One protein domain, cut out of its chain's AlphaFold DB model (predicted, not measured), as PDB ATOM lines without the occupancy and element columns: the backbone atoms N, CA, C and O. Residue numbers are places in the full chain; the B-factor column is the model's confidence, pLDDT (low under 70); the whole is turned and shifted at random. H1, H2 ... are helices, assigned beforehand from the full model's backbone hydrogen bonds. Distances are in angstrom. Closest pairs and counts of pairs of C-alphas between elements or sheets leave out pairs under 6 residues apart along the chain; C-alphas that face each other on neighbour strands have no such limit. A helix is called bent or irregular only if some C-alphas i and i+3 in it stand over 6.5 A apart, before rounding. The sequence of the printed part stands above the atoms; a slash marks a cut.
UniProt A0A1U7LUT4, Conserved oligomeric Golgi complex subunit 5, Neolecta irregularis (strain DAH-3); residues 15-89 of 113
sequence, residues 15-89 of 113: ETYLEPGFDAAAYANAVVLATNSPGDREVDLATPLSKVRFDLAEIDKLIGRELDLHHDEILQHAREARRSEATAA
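AT A GLANCE: This is residues 15 to 89 of the 113 residues of the protein "Conserved oligomeric Golgi complex subunit 5" of Neolecta irregularis (strain DAH-3) (UniProt A0A1U7LUT4). A long bent helix, H3, makes the length, and H2 folds back on the beginning of its first arm, H3a, while the second arm, H3b, sticks out with residues 75 to 89. The 75 printed residues have three named helices, H1, H2 and H3, and no named strand: all helix. The whole is extended, with a radius of gyration of the C-alphas of 20.1 A and spans of 66 by 25 by 15 A.

HOW THE PARTS SIT: H1, residues 15 to 18, touches no helix. H3, residues 46 to 89, was assigned as one helix by its hydrogen bonds but is bent, with C-alphas 69 and 72 8.2 A apart. H2, residues 24 to 35, touches H3a, residues 46 to 69, at residues 47 to 52 alone, the closest C-alphas being those of Val 32 and Pro 48, 5.4 A apart; they run opposite ways at a steep tilt of 54 degrees. H3b, residues 72 to 89, is only just about perpendicular to H3a, at 72 degrees. Every O i to N i+4 pair is within hydrogen-bond range in H2, H3a and H3b; H1 is too short for one.

IN THESE COORDINATES: H1 begins at C-alpha 15 (126.233, 160.361, 107.977). H2 is 16.5 A long, H3a 34.5 A and H3b 25.8 A, ending at C-alpha 89 (106.708, 193.126, 101.273).

THE WHOLE: The C-alphas of Arg 41 and Thr 87 are farthest apart, 66.0 A. The printed part has no cut and no long link, and no printed residue is under 70 in pLDDT.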
ATOM      1  N   GLU A  15     125.346 159.852 109.024       85.50
ATOM      2  CA  GLU A  15     126.233 160.361 107.977       85.50
ATOM      3  C   GLU A  15     125.706 159.912 106.613       85.50
ATOM      4  O   GLU A  15     125.433 160.749 105.756       85.50
ATOM      5  N   THR A  16     125.389 158.621 106.476       87.00
ATOM      6  CA  THR A  16     124.798 158.064 105.254       87.00
ATOM      7  C   THR A  16     123.446 158.706 104.901       87.00
ATOM      8  O   THR A  16     123.177 158.966 103.731       87.00
ATOM      9  N   TYR A  17     122.569 158.984 105.874       88.25
ATOM     10  CA  TYR A  17     121.230 159.534 105.591       88.25
ATOM     11  C   TYR A  17     121.229 161.018 105.215       88.25
ATOM     12  O   TYR A  17     120.312 161.479 104.535       88.25
ATOM     13  N   LEU A  18     122.222 161.773 105.686       89.88
ATOM     14  CA  LEU A  18     122.338 163.212 105.451       89.88
ATOM     15  C   LEU A  18     123.271 163.547 104.278       89.88
ATOM     16  O   LEU A  18     123.403 164.720 103.919       89.88
ATOM     17  N   GLU A  19     123.893 162.537 103.663       93.94
ATOM     18  CA  GLU A  19     124.760 162.709 102.504       93.94
ATOM     19  C   GLU A  19     124.019 163.372 101.323       93.94
ATOM     20  O   GLU A  19     122.928 162.939 100.921       93.94
ATOM     21  N   PRO A  20     124.610 164.412 100.702       92.19
ATOM     22  CA  PRO A  20     124.068 164.996  99.484       92.19
ATOM     23  C   PRO A  20     124.005 163.950  98.366       92.19
ATOM     24  O   PRO A  20     125.032 163.511  97.853       92.19
ATOM     25  N   GLY A  21     122.791 163.580  97.958       94.25
ATOM     26  CA  GLY A  21     122.573 162.558  96.930       94.25
ATOM     27  C   GLY A  21     122.238 161.169  97.469       94.25
ATOM     28  O   GLY A  21     122.287 160.216  96.693       94.25
ATOM     29  N   PHE A  22     121.871 161.049  98.750       94.31
ATOM     30  CA  PHE A  22     121.304 159.822  99.305       94.31
ATOM     31  C   PHE A  22     120.217 159.227  98.390       94.31
ATOM     32  O   PHE A  22     119.240 159.891  98.030       94.31
ATOM     33  N   ASP A  23     120.385 157.951  98.044       94.88
ATOM     34  CA  ASP A  23     119.428 157.161  97.273       94.88
ATOM     35  C   ASP A  23     118.936 155.994  98.134       94.88
ATOM     36  O   ASP A  23     119.668 155.047  98.432       94.88
ATOM     37  N   ALA A  24     117.659 156.058  98.512       92.56
ATOM     38  CA  ALA A  24     117.022 155.061  99.359       92.56
ATOM     39  C   ALA A  24     117.014 153.656  98.735       92.56
ATOM     40  O   ALA A  24     117.132 152.668  99.461       92.56
ATOM     41  N   ALA A  25     116.885 153.542  97.409       93.88
ATOM     42  CA  ALA A  25     116.890 152.252  96.729       93.88
ATOM     43  C   ALA A  25     118.301 151.659  96.704       93.88
ATOM     44  O   ALA A  25     118.473 150.473  96.995       93.88
ATOM     45  N   ALA A  26     119.314 152.484  96.419       94.25
ATOM     46  CA  ALA A  26     120.712 152.064  96.472       94.25
ATOM     47  C   ALA A  26     121.119 151.637  97.891       94.25
ATOM     48  O   ALA A  26     121.716 150.573  98.063       94.25
ATOM     49  N   TYR A  27     120.724 152.410  98.907       93.62
ATOM     50  CA  TYR A  27     120.941 152.070 100.312       93.62
ATOM     51  C   TYR A  27     120.244 150.761 100.695       93.62
ATOM     52  O   TYR A  27     120.885 149.863 101.237       93.62
ATOM     53  N   ALA A  28     118.958 150.593 100.366       92.31
ATOM     54  CA  ALA A  28     118.233 149.355 100.652       92.31
ATOM     55  C   ALA A  28     118.920 148.136 100.018       92.31
ATOM     56  O   ALA A  28     119.044 147.090 100.657       92.31
ATOM     57  N   ASN A  29     119.426 148.284  98.792       93.81
ATOM     58  CA  ASN A  29     120.165 147.226  98.114       93.81
ATOM     59  C   ASN A  29     121.499 146.923  98.820       93.81
ATOM     60  O   ASN A  29     121.844 145.758  99.009       93.81
ATOM     61  N   ALA A  30     122.220 147.949  99.281       93.31
ATOM     62  CA  ALA A  30     123.433 147.779 100.079       93.31
ATOM     63  C   ALA A  30     123.157 147.040 101.399       93.31
ATOM     64  O   ALA A  30     123.923 146.153 101.770       93.31
ATOM     65  N   VAL A  31     122.037 147.332 102.070       93.00
ATOM     66  CA  VAL A  31     121.626 146.620 103.290       93.00
ATOM     67  C   VAL A  31     121.331 145.148 102.993       93.00
ATOM     68  O   VAL A  31     121.809 144.286 103.724       93.00
ATOM     69  N   VAL A  32     120.618 144.836 101.903       94.69
ATOM     70  CA  VAL A  32     120.372 143.443 101.479       94.69
ATOM     71  C   VAL A  32     121.685 142.704 101.226       94.69
ATOM     72  O   VAL A  32     121.849 141.580 101.698       94.69
ATOM     73  N   LEU A  33     122.629 143.326 100.517       93.94
ATOM     74  CA  LEU A  33     123.937 142.731 100.235       93.94
ATOM     75  C   LEU A  33     124.792 142.555 101.497       93.94
ATOM     76  O   LEU A  33     125.552 141.599 101.581       93.94
ATOM     77  N   ALA A  34     124.669 143.449 102.478       91.81
ATOM     78  CA  ALA A  34     125.415 143.370 103.731       91.81
ATOM     79  C   ALA A  34     124.889 142.281 104.680       91.81
ATOM     80  O   ALA A  34     125.645 141.766 105.502       91.81
ATOM     81  N   THR A  35     123.602 141.931 104.589       92.00
ATOM     82  CA  THR A  35     122.965 140.929 105.462       92.00
ATOM     83  C   THR A  35     122.894 139.532 104.851       92.00
ATOM     84  O   THR A  35     122.399 138.622 105.507       92.00
ATOM     85  N   ASN A  36     123.345 139.355 103.608       91.69
ATOM     86  CA  ASN A  36     123.282 138.089 102.876       91.69
ATOM     87  C   ASN A  36     124.664 137.699 102.341       91.69
ATOM     88  O   ASN A  36     125.488 138.558 102.036       91.69
ATOM     89  N   SER A  37     124.919 136.399 102.189       90.44
ATOM     90  CA  SER A  37     126.169 135.896 101.614       90.44
ATOM     91  C   SER A  37     125.982 135.504 100.143       90.44
ATOM     92  O   SER A  37     125.000 134.853  99.798       90.44
ATOM     93  N   PRO A  38     126.955 135.779  99.250       83.88
ATOM     94  CA  PRO A  38     126.870 135.383  97.838       83.88
ATOM     95  C   PRO A  38     126.740 133.869  97.595       83.88
ATOM     96  O   PRO A  38     126.399 133.451  96.492       83.88
ATOM     97  N   GLY A  39     127.073 133.048  98.596       84.06
ATOM     98  CA  GLY A  39     126.953 131.589  98.548       84.06
ATOM     99  C   GLY A  39     125.615 131.045  99.051       84.06
ATOM    100  O   GLY A  39     125.419 129.827  99.010       84.06
ATOM    101  N   ASP A  40     124.717 131.905  99.536       85.12
ATOM    102  CA  ASP A  40     123.414 131.484 100.039       85.12
ATOM    103  C   ASP A  40     122.527 130.996  98.885       85.12
ATOM    104  O   ASP A  40     122.535 131.537  97.778       85.12
ATOM    105  N   ARG A  41     121.760 129.925  99.129       85.69
ATOM    106  CA  ARG A  41     120.855 129.349  98.116       85.69
ATOM    107  C   ARG A  41     119.636 130.225  97.843       85.69
ATOM    108  O   ARG A  41     119.051 130.119  96.769       85.69
ATOM    109  N   GLU A  42     119.257 131.046  98.814       90.19
ATOM    110  CA  GLU A  42     118.117 131.954  98.775       90.19
ATOM    111  C   GLU A  42     118.497 133.258  99.481       90.19
ATOM    112  O   GLU A  42     119.338 133.256 100.377       90.19
ATOM    113  N   VAL A  43     117.877 134.365  99.072       91.19
ATOM    114  CA  VAL A  43     118.088 135.686  99.679       91.19
ATOM    115  C   VAL A  43     117.126 135.860 100.855       91.19
ATOM    116  O   VAL A  43     115.910 135.810 100.661       91.19
ATOM    117  N   ASP A  44     117.652 136.120 102.053       92.50
ATOM    118  CA  ASP A  44     116.856 136.527 103.208       92.50
ATOM    119  C   ASP A  44     116.553 138.031 103.160       92.50
ATOM    120  O   ASP A  44     117.442 138.888 103.198       92.50
ATOM    121  N   LEU A  45     115.261 138.353 103.113       95.12
ATOM    122  CA  LEU A  45     114.759 139.725 103.166       95.12
ATOM    123  C   LEU A  45     114.214 140.113 104.544       95.12
ATOM    124  O   LEU A  45     113.994 141.298 104.794       95.12
ATOM    125  N   ALA A  46     114.003 139.157 105.450       95.12
ATOM    126  CA  ALA A  46     113.444 139.438 106.769       95.12
ATOM    127  C   ALA A  46     114.422 140.254 107.624       95.12
ATOM    128  O   ALA A  46     114.025 141.238 108.259       95.12
ATOM    129  N   THR A  47     115.701 139.878 107.598       92.56
ATOM    130  CA  THR A  47     116.783 140.587 108.294       92.56
ATOM    131  C   THR A  47     116.968 142.031 107.805       92.56
ATOM    132  O   THR A  47     116.828 142.946 108.626       92.56
ATOM    133  N   PRO A  48     117.213 142.301 106.504       93.19
ATOM    134  CA  PRO A  48     117.406 143.668 106.021       93.19
ATOM    135  C   PRO A  48     116.151 144.534 106.209       93.19
ATOM    136  O   PRO A  48     116.262 145.695 106.607       93.19
ATOM    137  N   LEU A  49     114.947 143.972 106.033       94.56
ATOM    138  CA  LEU A  49     113.695 144.692 106.289       94.56
ATOM    139  C   LEU A  49     113.531 145.069 107.766       94.56
ATOM    140  O   LEU A  49     113.073 146.169 108.079       94.56
ATOM    141  N   SER A  50     113.897 144.171 108.683       94.38
ATOM    142  CA  SER A  50     113.823 144.439 110.121       94.38
ATOM    143  C   SER A  50     114.765 145.566 110.531       94.38
ATOM    144  O   SER A  50     114.349 146.432 111.300       94.38
ATOM    145  N   LYS A  51     115.981 145.605 109.969       90.06
ATOM    146  CA  LYS A  51     116.923 146.707 110.188       90.06
ATOM    147  C   LYS A  51     116.355 148.036 109.695       90.06
ATOM    148  O   LYS A  51     116.253 148.963 110.484       90.06
ATOM    149  N   VAL A  52     115.938 148.125 108.430       92.25
ATOM    150  CA  VAL A  52     115.426 149.389 107.860       92.25
ATOM    151  C   VAL A  52     114.216 149.903 108.643       92.25
ATOM    152  O   VAL A  52     114.100 151.095 108.909       92.25
ATOM    153  N   ARG A  53     113.319 149.004 109.064       92.75
ATOM    154  CA  ARG A  53     112.173 149.376 109.900       92.75
ATOM    155  C   ARG A  53     112.577 149.890 111.276       92.75
ATOM    156  O   ARG A  53     111.935 150.810 111.775       92.75
ATOM    157  N   PHE A  54     113.572 149.267 111.901       91.88
ATOM    158  CA  PHE A  54     114.113 149.751 113.165       91.88
ATOM    159  C   PHE A  54     114.724 151.142 112.980       91.88
ATOM    160  O   PHE A  54     114.393 152.042 113.747       91.88
ATOM    161  N   ASP A  55     115.526 151.324 111.925       90.69
ATOM    162  CA  ASP A  55     116.182 152.597 111.645       90.69
ATOM    163  C   ASP A  55     115.140 153.729 111.493       90.69
ATOM    164  O   ASP A  55     115.236 154.770 112.140       90.69
ATOM    165  N   LEU A  56     114.084 153.491 110.704       91.00
ATOM    166  CA  LEU A  56     112.973 154.434 110.509       91.00
ATOM    167  C   LEU A  56     112.237 154.769 111.813       91.00
ATOM    168  O   LEU A  56     111.969 155.936 112.086       91.00
ATOM    169  N   ALA A  57     111.921 153.759 112.627       92.06
ATOM    170  CA  ALA A  57     111.203 153.972 113.881       92.06
ATOM    171  C   ALA A  57     112.018 154.808 114.880       92.06
ATOM    172  O   ALA A  57     111.451 155.618 115.618       92.06
ATOM    173  N   GLU A  58     113.340 154.627 114.910       90.38
ATOM    174  CA  GLU A  58     114.204 155.424 115.776       90.38
ATOM    175  C   GLU A  58     114.321 156.868 115.261       90.38
ATOM    176  O   GLU A  58     114.225 157.791 116.068       90.38
ATOM    177  N   ILE A  59     114.403 157.085 113.940       90.06
ATOM    178  CA  ILE A  59     114.347 158.430 113.336       90.06
ATOM    179  C   ILE A  59     113.048 159.150 113.721       90.06
ATOM    180  O   ILE A  59     113.102 160.281 114.202       90.06
ATOM    181  N   ASP A  60     111.890 158.502 113.574       92.19
ATOM    182  CA  ASP A  60     110.591 159.101 113.913       92.19
ATOM    183  C   ASP A  60     110.516 159.510 115.390       92.19
ATOM    184  O   ASP A  60     110.065 160.604 115.735       92.19
ATOM    185  N   LYS A  61     111.000 158.640 116.280       90.81
ATOM    186  CA  LYS A  61     111.055 158.903 117.722       90.81
ATOM    187  C   LYS A  61     111.971 160.076 118.056       90.81
ATOM    188  O   LYS A  61     111.657 160.852 118.959       90.81
ATOM    189  N   LEU A  62     113.097 160.200 117.359       88.19
ATOM    190  CA  LEU A  62     114.026 161.307 117.547       88.19
ATOM    191  C   LEU A  62     113.436 162.618 117.049       88.19
ATOM    192  O   LEU A  62     113.447 163.588 117.796       88.19
ATOM    193  N   ILE A  63     112.843 162.633 115.854       89.69
ATOM    194  CA  ILE A  63     112.123 163.806 115.345       89.69
ATOM    195  C   ILE A  63     111.043 164.223 116.346       89.69
ATOM    196  O   ILE A  63     110.974 165.393 116.709       89.69
ATOM    197  N   GLY A  64     110.239 163.275 116.840       91.69
ATOM    198  CA  GLY A  64     109.220 163.550 117.852       91.69
ATOM    199  C   GLY A  64     109.801 164.164 119.127       91.69
ATOM    200  O   GLY A  64     109.304 165.182 119.596       91.69
ATOM    201  N   ARG A  65     110.899 163.604 119.647       91.75
ATOM    202  CA  ARG A  65     111.592 164.134 120.829       91.75
ATOM    203  C   ARG A  65     112.098 165.559 120.609       91.75
ATOM    204  O   ARG A  65     111.868 166.408 121.461       91.75
ATOM    205  N   GLU A  66     112.786 165.815 119.501       91.75
ATOM    206  CA  GLU A  66     113.331 167.143 119.204       91.75
ATOM    207  C   GLU A  66     112.212 168.168 119.002       91.75
ATOM    208  O   GLU A  66     112.304 169.288 119.498       91.75
ATOM    209  N   LEU A  67     111.112 167.776 118.348       92.12
ATOM    210  CA  LEU A  67     109.922 168.615 118.235       92.12
ATOM    211  C   LEU A  67     109.325 168.926 119.608       92.12
ATOM    212  O   LEU A  67     109.062 170.089 119.888       92.12
ATOM    213  N   ASP A  68     109.147 167.931 120.475       92.50
ATOM    214  CA  ASP A  68     108.595 168.143 121.815       92.50
ATOM    215  C   ASP A  68     109.493 169.061 122.660       92.50
ATOM    216  O   ASP A  68     108.994 169.957 123.347       92.50
ATOM    217  N   LEU A  69     110.815 168.884 122.582       92.75
ATOM    218  CA  LEU A  69     111.789 169.685 123.326       92.75
ATOM    219  C   LEU A  69     111.882 171.130 122.820       92.75
ATOM    220  O   LEU A  69     111.984 172.049 123.631       92.75
ATOM    221  N   HIS A  70     111.825 171.333 121.503       93.56
ATOM    222  CA  HIS A  70     112.127 172.617 120.863       93.56
ATOM    223  C   HIS A  70     110.915 173.287 120.195       93.56
ATOM    224  O   HIS A  70     111.084 174.257 119.454       93.56
ATOM    225  N   HIS A  71     109.685 172.819 120.442       92.88
ATOM    226  CA  HIS A  71     108.485 173.339 119.770       92.88
ATOM    227  C   HIS A  71     108.335 174.862 119.884       92.88
ATOM    228  O   HIS A  71     107.983 175.512 118.899       92.88
ATOM    229  N   ASP A  72     108.625 175.445 121.048       94.81
ATOM    230  CA  ASP A  72     108.528 176.892 121.255       94.81
ATOM    231  C   ASP A  72     109.526 177.671 120.386       94.81
ATOM    232  O   ASP A  72     109.137 178.633 119.719       94.81
ATOM    233  N   GLU A  73     110.786 177.229 120.332       94.81
ATOM    234  CA  GLU A  73     111.842 177.841 119.513       94.81
ATOM    235  C   GLU A  73     111.519 177.714 118.019       94.81
ATOM    236  O   GLU A  73     111.605 178.690 117.270       94.81
ATOM    237  N   ILE A  74     111.051 176.538 117.586       91.69
ATOM    238  CA  ILE A  74     110.628 176.284 116.204       91.69
ATOM    239  C   ILE A  74     109.473 177.216 115.818       91.69
ATOM    240  O   ILE A  74     109.505 177.863 114.766       91.69
ATOM    241  N   LEU A  75     108.449 177.324 116.669       95.50
ATOM    242  CA  LEU A  75     107.305 178.200 116.424       95.50
ATOM    243  C   LEU A  75     107.704 179.675 116.443       95.50
ATOM    244  O   LEU A  75     107.174 180.461 115.650       95.50
ATOM    245  N   GLN A  76     108.618 180.068 117.326       96.44
ATOM    246  CA  GLN A  76     109.152 181.421 117.364       96.44
ATOM    247  C   GLN A  76     109.886 181.755 116.063       96.44
ATOM    248  O   GLN A  76     109.532 182.743 115.416       96.44
ATOM    249  N   HIS A  77     110.819 180.910 115.627       95.38
ATOM    250  CA  HIS A  77     111.550 181.115 114.378       95.38
ATOM    251  C   HIS A  77     110.623 181.159 113.161       95.38
ATOM    252  O   HIS A  77     110.753 182.048 112.317       95.38
ATOM    253  N   ALA A  78     109.614 180.286 113.096       94.38
ATOM    254  CA  ALA A  78     108.613 180.325 112.030       94.38
ATOM    255  C   ALA A  78     107.814 181.646 112.018       94.38
ATOM    256  O   ALA A  78     107.520 182.198 110.954       94.38
ATOM    257  N   ARG A  79     107.464 182.185 113.195       96.31
ATOM    258  CA  ARG A  79     106.773 183.483 113.319       96.31
ATOM    259  C   ARG A  79     107.674 184.651 112.925       96.31
ATOM    260  O   ARG A  79     107.196 185.590 112.288       96.31
ATOM    261  N   GLU A  80     108.942 184.612 113.310       96.75
ATOM    262  CA  GLU A  80     109.932 185.640 112.983       96.75
ATOM    263  C   GLU A  80     110.210 185.693 111.481       96.75
ATOM    264  O   GLU A  80     110.151 186.777 110.901       96.75
ATOM    265  N   ALA A  81     110.391 184.537 110.834       95.19
ATOM    266  CA  ALA A  81     110.557 184.442 109.384       95.19
ATOM    267  C   ALA A  81     109.369 185.072 108.640       95.19
ATOM    268  O   ALA A  81     109.552 185.990 107.840       95.19
ATOM    269  N   ARG A  82     108.134 184.695 109.004       96.31
ATOM    270  CA  ARG A  82     106.917 185.291 108.420       96.31
ATOM    271  C   ARG A  82     106.817 186.796 108.652       96.31
ATOM    272  O   ARG A  82     106.351 187.533 107.786       96.31
ATOM    273  N   ARG A  83     107.215 187.278 109.833       96.75
ATOM    274  CA  ARG A  83     107.217 188.717 110.131       96.75
ATOM    275  C   ARG A  83     108.240 189.452 109.268       96.75
ATOM    276  O   ARG A  83     107.944 190.555 108.809       96.75
ATOM    277  N   SER A  84     109.409 188.856 109.058       95.62
ATOM    278  CA  SER A  84     110.448 189.397 108.185       95.62
ATOM    279  C   SER A  84     109.949 189.504 106.745       95.62
ATOM    280  O   SER A  84     110.008 190.586 106.168       95.62
ATOM    281  N   GLU A  85     109.357 188.437 106.204       96.56
ATOM    282  CA  GLU A  85     108.747 188.425 104.865       96.56
ATOM    283  C   GLU A  85     107.663 189.500 104.718       96.56
ATOM    284  O   GLU A  85     107.689 190.298 103.784       96.56
ATOM    285  N   ALA A  86     106.745 189.595 105.686       95.94
ATOM    286  CA  ALA A  86     105.691 190.608 105.665       95.94
ATOM    287  C   ALA A  86     106.243 192.042 105.756       95.94
ATOM    288  O   ALA A  86     105.660 192.974 105.203       95.94
ATOM    289  N   THR A  87     107.347 192.238 106.476       96.44
ATOM    290  CA  THR A  87     108.010 193.543 106.582       96.44
ATOM    291  C   THR A  87     108.687 193.914 105.267       96.44
ATOM    292  O   THR A  87     108.536 195.050 104.823       96.44
ATOM    293  N   ALA A  88     109.369 192.962 104.626       96.38
ATOM    294  CA  ALA A  88     109.977 193.151 103.313       96.38
ATOM    295  C   ALA A  88     108.928 193.527 102.254       96.38
ATOM    296  O   ALA A  88     109.092 194.541 101.583       96.38
ATOM    297  N   ALA A  89     107.799 192.813 102.199       96.50
ATOM    298  CA  ALA A  89     106.708 193.126 101.273       96.50
ATOM    299  C   ALA A  89     106.161 194.557 101.460       96.50
ATOM    300  O   ALA A  89     105.979 195.296 100.500       96.50
TER     301      ALA A  89